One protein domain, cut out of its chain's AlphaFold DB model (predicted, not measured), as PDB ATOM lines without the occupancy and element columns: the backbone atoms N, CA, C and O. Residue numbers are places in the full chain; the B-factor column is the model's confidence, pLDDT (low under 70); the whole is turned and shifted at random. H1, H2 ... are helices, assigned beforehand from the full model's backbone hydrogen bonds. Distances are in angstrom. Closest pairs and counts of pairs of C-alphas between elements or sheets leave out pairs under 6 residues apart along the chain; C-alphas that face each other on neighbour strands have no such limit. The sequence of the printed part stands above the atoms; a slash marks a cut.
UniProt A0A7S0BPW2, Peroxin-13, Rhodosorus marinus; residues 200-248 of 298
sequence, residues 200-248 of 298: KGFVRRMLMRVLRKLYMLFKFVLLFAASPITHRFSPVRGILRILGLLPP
ATOM      1  N   LYS A 200      21.973 -53.843   9.470       80.00
ATOM      2  CA  LYS A 200      22.492 -52.619  10.096       80.00
ATOM      3  C   LYS A 200      21.555 -51.447   9.772       80.00
ATOM      4  O   LYS A 200      21.626 -50.836   8.706       80.00
ATOM      5  N   GLY A 201      20.679 -51.119  10.726       80.50
ATOM      6  CA  GLY A 201      19.471 -50.283  10.607       80.50
ATOM      7  C   GLY A 201      19.574 -48.855  10.038       80.50
ATOM      8  O   GLY A 201      18.594 -48.109  10.105       80.50
ATOM      9  N   PHE A 202      20.703 -48.428   9.478       87.44
ATOM     10  CA  PHE A 202      20.780 -47.215   8.662       87.44
ATOM     11  C   PHE A 202      20.138 -47.420   7.281       87.44
ATOM     12  O   PHE A 202      19.270 -46.634   6.893       87.44
ATOM     13  N   VAL A 203      20.480 -48.506   6.576       86.31
ATOM     14  CA  VAL A 203      20.006 -48.725   5.196       86.31
ATOM     15  C   VAL A 203      18.508 -48.990   5.165       86.31
ATOM     16  O   VAL A 203      17.797 -48.355   4.394       86.31
ATOM     17  N   ARG A 204      17.984 -49.808   6.087       85.31
ATOM     18  CA  ARG A 204      16.535 -50.021   6.230       85.31
ATOM     19  C   ARG A 204      15.764 -48.714   6.447       85.31
ATOM     20  O   ARG A 204      14.708 -48.515   5.847       85.31
ATOM     21  N   ARG A 205      16.285 -47.797   7.278       88.75
ATOM     22  CA  ARG A 205      15.663 -46.480   7.506       88.75
ATOM     23  C   ARG A 205      15.691 -45.616   6.247       88.75
ATOM     24  O   ARG A 205      14.701 -44.946   5.964       88.75
ATOM     25  N   MET A 206      16.787 -45.634   5.490       89.94
ATOM     26  CA  MET A 206      16.892 -44.901   4.227       89.94
ATOM     27  C   MET A 206      15.954 -45.484   3.160       89.94
ATOM     28  O   MET A 206      15.181 -44.738   2.561       89.94
ATOM     29  N   LEU A 207      15.936 -46.809   3.007       86.69
ATOM     30  CA  LEU A 207      15.076 -47.528   2.071       86.69
ATOM     31  C   LEU A 207      13.592 -47.270   2.355       86.69
ATOM     32  O   LEU A 207      12.856 -46.904   1.447       86.69
ATOM     33  N   MET A 208      13.159 -47.345   3.619       89.06
ATOM     34  CA  MET A 208      11.770 -47.042   3.998       89.06
ATOM     35  C   MET A 208      11.372 -45.592   3.693       89.06
ATOM     36  O   MET A 208      10.218 -45.336   3.349       89.06
ATOM     37  N   ARG A 209      12.301 -44.625   3.780       93.88
ATOM     38  CA  ARG A 209      12.025 -43.233   3.376       93.88
ATOM     39  C   ARG A 209      11.832 -43.114   1.867       93.88
ATOM     40  O   ARG A 209      10.911 -42.420   1.443       93.88
ATOM     41  N   VAL A 210      12.673 -43.781   1.075       92.38
ATOM     42  CA  VAL A 210      12.562 -43.786  -0.392       92.38
ATOM     43  C   VAL A 210      11.277 -44.489  -0.821       92.38
ATOM     44  O   VAL A 210      10.499 -43.908  -1.570       92.38
ATOM     45  N   LEU A 211      10.996 -45.670  -0.271       89.56
ATOM     46  CA  LEU A 211       9.795 -46.443  -0.582       89.56
ATOM     47  C   LEU A 211       8.517 -45.681  -0.207       89.56
ATOM     48  O   LEU A 211       7.563 -45.660  -0.979       89.56
ATOM     49  N   ARG A 212       8.509 -44.973   0.933       93.56
ATOM     50  CA  ARG A 212       7.393 -44.099   1.322       93.56
ATOM     51  C   ARG A 212       7.189 -42.953   0.326       93.56
ATOM     52  O   ARG A 212       6.047 -42.661  -0.019       93.56
ATOM     53  N   LYS A 213       8.266 -42.304  -0.134       92.81
ATOM     54  CA  LYS A 213       8.179 -41.249  -1.160       92.81
ATOM     55  C   LYS A 213       7.679 -41.806  -2.494       92.81
ATOM     56  O   LYS A 213       6.811 -41.192  -3.104       92.81
ATOM     57  N   LEU A 214       8.173 -42.975  -2.902       90.94
ATOM     58  CA  LEU A 214       7.750 -43.650  -4.126       90.94
ATOM     59  C   LEU A 214       6.269 -44.038  -4.064       90.94
ATOM     60  O   LEU A 214       5.540 -43.778  -5.011       90.94
ATOM     61  N   TYR A 215       5.801 -44.574  -2.935       93.94
ATOM     62  CA  TYR A 215       4.389 -44.895  -2.726       93.94
ATOM     63  C   TYR A 215       3.499 -43.647  -2.778       93.94
ATOM     64  O   TYR A 215       2.453 -43.672  -3.419       93.94
ATOM     65  N   MET A 216       3.918 -42.537  -2.155       92.12
ATOM     66  CA  MET A 216       3.185 -41.267  -2.248       92.12
ATOM     67  C   MET A 216       3.113 -40.754  -3.692       92.12
ATOM     68  O   MET A 216       2.053 -40.307  -4.123       92.12
ATOM     69  N   LEU A 217       4.208 -40.860  -4.452       91.81
ATOM     70  CA  LEU A 217       4.248 -40.468  -5.861       91.81
ATOM     71  C   LEU A 217       3.378 -41.385  -6.727       91.81
ATOM     72  O   LEU A 217       2.580 -40.896  -7.516       91.81
ATOM     73  N   PHE A 218       3.459 -42.700  -6.530       90.56
ATOM     74  CA  PHE A 218       2.623 -43.670  -7.231       90.56
ATOM     75  C   PHE A 218       1.135 -43.456  -6.936       90.56
ATOM     76  O   PHE A 218       0.324 -43.443  -7.854       90.56
ATOM     77  N   LYS A 219       0.769 -43.197  -5.674       89.12
ATOM     78  CA  LYS A 219      -0.598 -42.827  -5.286       89.12
ATOM     79  C   LYS A 219      -1.055 -41.544  -5.984       89.12
ATOM     80  O   LYS A 219      -2.199 -41.473  -6.416       89.12
ATOM     81  N   PHE A 220      -0.180 -40.546  -6.100       90.00
ATOM     82  CA  PHE A 220      -0.482 -39.306  -6.816       90.00
ATOM     83  C   PHE A 220      -0.691 -39.550  -8.314       90.00
ATOM     84  O   PHE A 220      -1.654 -39.046  -8.881       90.00
ATOM     85  N   VAL A 221       0.151 -40.377  -8.939       87.88
ATOM     86  CA  VAL A 221       0.002 -40.786 -10.344       87.88
ATOM     87  C   VAL A 221      -1.290 -41.573 -10.554       87.88
ATOM     88  O   VAL A 221      -1.998 -41.303 -11.514       87.88
ATOM     89  N   LEU A 222      -1.644 -42.490  -9.649       87.25
ATOM     90  CA  LEU A 222      -2.916 -43.217  -9.702       87.25
ATOM     91  C   LEU A 222      -4.119 -42.282  -9.560       87.25
ATOM     92  O   LEU A 222      -5.071 -42.403 -10.321       87.25
ATOM     93  N   LEU A 223      -4.068 -41.335  -8.620       85.12
ATOM     94  CA  LEU A 223      -5.106 -40.312  -8.468       85.12
ATOM     95  C   LEU A 223      -5.224 -39.441  -9.723       85.12
ATOM     96  O   LEU A 223      -6.331 -39.127 -10.145       85.12
ATOM     97  N   PHE A 224      -4.099 -39.089 -10.344       84.62
ATOM     98  CA  PHE A 224      -4.073 -38.334 -11.591       84.62
ATOM     99  C   PHE A 224      -4.624 -39.149 -12.770       84.62
ATOM    100  O   PHE A 224      -5.433 -38.643 -13.538       84.62
ATOM    101  N   ALA A 225      -4.259 -40.425 -12.890       83.12
ATOM    102  CA  ALA A 225      -4.755 -41.318 -13.939       83.12
ATOM    103  C   ALA A 225      -6.249 -41.650 -13.778       83.12
ATOM    104  O   ALA A 225      -6.952 -41.818 -14.770       83.12
ATOM    105  N   ALA A 226      -6.753 -41.698 -12.542       81.12
ATOM    106  CA  ALA A 226      -8.177 -41.849 -12.242       81.12
ATOM    107  C   ALA A 226      -8.969 -40.528 -12.363       81.12
ATOM    108  O   ALA A 226     -10.203 -40.543 -12.370       81.12
ATOM    109  N   SER A 227      -8.282 -39.385 -12.477       79.88
ATOM    110  CA  SER A 227      -8.892 -38.055 -12.600       79.88
ATOM    111  C   SER A 227      -9.849 -37.907 -13.792       79.88
ATOM    112  O   SER A 227     -10.953 -37.419 -13.569       79.88
ATOM    113  N   PRO A 228      -9.536 -38.352 -15.027       71.31
ATOM    114  CA  PRO A 228     -10.483 -38.241 -16.142       71.31
ATOM    115  C   PRO A 228     -11.766 -39.059 -15.932       71.31
ATOM    116  O   PRO A 228     -12.828 -38.658 -16.390       71.31
ATOM    117  N   ILE A 229     -11.711 -40.168 -15.188       63.44
ATOM    118  CA  ILE A 229     -12.905 -40.972 -14.860       63.44
ATOM    119  C   ILE A 229     -13.745 -40.274 -13.776       63.44
ATOM    120  O   ILE A 229     -14.960 -40.439 -13.693       63.44
ATOM    121  N   THR A 230     -13.109 -39.423 -12.974       58.12
ATOM    122  CA  THR A 230     -13.749 -38.572 -11.973       58.12
ATOM    123  C   THR A 230     -13.779 -37.128 -12.462       58.12
ATOM    124  O   THR A 230     -13.235 -36.231 -11.825       58.12
ATOM    125  N   HIS A 231     -14.481 -36.869 -13.570       54.12
ATOM    126  CA  HIS A 231     -14.710 -35.524 -14.132       54.12
ATOM    127  C   HIS A 231     -15.260 -34.472 -13.133       54.12
ATOM    128  O   HIS A 231     -15.365 -33.295 -13.467       54.12
ATOM    129  N   ARG A 232     -15.583 -34.859 -11.891       57.50
ATOM    130  CA  ARG A 232     -15.951 -33.960 -10.787       57.50
ATOM    131  C   ARG A 232     -14.770 -33.397  -9.987       57.50
ATOM    132  O   ARG A 232     -14.954 -32.412  -9.278       57.50
ATOM    133  N   PHE A 233     -13.561 -33.950 -10.099       55.34
ATOM    134  CA  PHE A 233     -12.393 -33.481  -9.348       55.34
ATOM    135  C   PHE A 233     -11.282 -33.026 -10.289       55.34
ATOM    136  O   PHE A 233     -10.361 -33.770 -10.617       55.34
ATOM    137  N   SER A 234     -11.361 -31.758 -10.702       62.91
ATOM    138  CA  SER A 234     -10.253 -31.089 -11.380       62.91
ATOM    139  C   SER A 234      -9.020 -31.087 -10.459       62.91
ATOM    140  O   SER A 234      -9.068 -30.498  -9.373       62.91
ATOM    141  N   PRO A 235      -7.893 -31.697 -10.863       63.59
ATOM    142  CA  PRO A 235      -6.674 -31.725 -10.056       63.59
ATOM    143  C   PRO A 235      -6.120 -30.310  -9.835       63.59
ATOM    144  O   PRO A 235      -5.510 -30.031  -8.802       63.59
ATOM    145  N   VAL A 236      -6.425 -29.382 -10.748       68.19
ATOM    146  CA  VAL A 236      -6.120 -27.952 -10.621       68.19
ATOM    147  C   VAL A 236      -6.877 -27.331  -9.443       68.19
ATOM    148  O   VAL A 236      -6.279 -26.587  -8.670       68.19
ATOM    149  N   ARG A 237      -8.152 -27.694  -9.223       67.44
ATOM    150  CA  ARG A 237      -8.911 -27.252  -8.035       67.44
ATOM    151  C   ARG A 237      -8.303 -27.790  -6.743       67.44
ATOM    152  O   ARG A 237      -8.205 -27.048  -5.773       67.44
ATOM    153  N   GLY A 238      -7.835 -29.040  -6.736       72.56
ATOM    154  CA  GLY A 238      -7.134 -29.616  -5.582       72.56
ATOM    155  C   GLY A 238      -5.861 -28.844  -5.222       72.56
ATOM    156  O   GLY A 238      -5.644 -28.511  -4.058       72.56
ATOM    157  N   ILE A 239      -5.058 -28.489  -6.226       78.56
ATOM    158  CA  ILE A 239      -3.838 -27.692  -6.039       78.56
ATOM    159  C   ILE A 239      -4.180 -26.270  -5.565       78.56
ATOM    160  O   ILE A 239      -3.567 -25.787  -4.617       78.56
ATOM    161  N   LEU A 240      -5.190 -25.621  -6.150       78.25
ATOM    162  CA  LEU A 240      -5.638 -24.282  -5.738       78.25
ATOM    163  C   LEU A 240      -6.206 -24.258  -4.309       78.25
ATOM    164  O   LEU A 240      -5.989 -23.285  -3.587       78.25
ATOM    165  N   ARG A 241      -6.867 -25.341  -3.874       73.88
ATOM    166  CA  ARG A 241      -7.361 -25.513  -2.497       73.88
ATOM    167  C   ARG A 241      -6.215 -25.692  -1.502       73.88
ATOM    168  O   ARG A 241      -6.233 -25.078  -0.442       73.88
ATOM    169  N   ILE A 242      -5.191 -26.476  -1.856       77.44
ATOM    170  CA  ILE A 242      -3.977 -26.637  -1.033       77.44
ATOM    171  C   ILE A 242      -3.193 -25.321  -0.942       77.44
ATOM    172  O   ILE A 242      -2.637 -25.010   0.107       77.44
ATOM    173  N   LEU A 243      -3.173 -24.534  -2.019       82.06
ATOM    174  CA  LEU A 243      -2.524 -23.222  -2.053       82.06
ATOM    175  C   LEU A 243      -3.335 -22.118  -1.351       82.06
ATOM    176  O   LEU A 243      -2.852 -20.993  -1.263       82.06
ATOM    177  N   GLY A 244      -4.549 -22.407  -0.863       80.44
ATOM    178  CA  GLY A 244      -5.421 -21.417  -0.219       80.44
ATOM    179  C   GLY A 244      -5.902 -20.306  -1.159       80.44
ATOM    180  O   GLY A 244      -6.379 -19.274  -0.698       80.44
ATOM    181  N   LEU A 245      -5.767 -20.505  -2.473       83.31
ATOM    182  CA  LEU A 245      -6.111 -19.520  -3.501       83.31
ATOM    183  C   LEU A 245      -7.578 -19.605  -3.937       83.31
ATOM    184  O   LEU A 245      -8.037 -18.728  -4.662       83.31
ATOM    185  N   LEU A 246      -8.310 -20.646  -3.521       72.38
ATOM    186  CA  LEU A 246      -9.719 -20.830  -3.866       72.38
ATOM    187  C   LEU A 246     -10.621 -20.560  -2.644       72.38
ATOM    188  O   LEU A 246     -10.578 -21.336  -1.685       72.38
ATOM    189  N   PRO A 247     -11.423 -19.477  -2.647       76.69
ATOM    190  CA  PRO A 247     -12.375 -19.181  -1.582       76.69
ATOM    191  C   PRO A 247     -13.457 -20.273  -1.486       76.69
ATOM    192  O   PRO A 247     -14.009 -20.658  -2.516       76.69
ATOM    193  N   PRO A 248     -13.824 -20.737  -0.278       68.75
ATOM    194  CA  PRO A 248     -14.798 -21.817  -0.089       68.75
ATOM    195  C   PRO A 248     -16.252 -21.448  -0.445       68.75
ATOM    196  O   PRO A 248     -17.127 -22.295  -0.340       68.75
TER     197      PRO A 248
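AT A GLANCE: This is residues 200 to 248 of the 298 residues of the protein "Peroxin-13" of Rhodosorus marinus (UniProt A0A7S0BPW2). One long helix, H1, makes the length of an open L; after H1 a loop, residues 227 to 234, turns the backbone into the short helix H2, which makes the foot. The two helices come near each other only at this corner, and residues 200 to 222 stick out as a free arm. The printed part has 49 residues with two named helices, H1 then H2, and no named strand; the class is all helix. It is extended, with a radius of gyration of the C-alphas of 15.8 A, and flat, spanning 49 by 25 by 10 A.

IN THESE COORDINATES: H1, residues 202 to 226, runs 36.1 A from C-alpha 202 at (20.780, -47.215, 8.662) to C-alpha 226 at (-8.177, -41.849, -12.242). H2, residues 235 to 242, ends with C-alpha 242 at (-3.977, -26.637, -1.033).

HOW THE PARTS SIT: H1 and H2 are close but not clearly touching; their closest C-alphas, those of Phe 224 and Pro 235, are 7.3 A apart. They run opposite ways at a steep tilt of 56 degrees. In H1 and H2 every O i to N i+4 pair is within hydrogen-bond range.

THE WHOLE: The C-alphas farthest apart, those of Lys 200 and Pro 247, are 49.7 A apart. The printed part has no cut, and the link from H1 to H2 is short, with 8 residues. Residues 229 to 237 and 248 have pLDDT under 70.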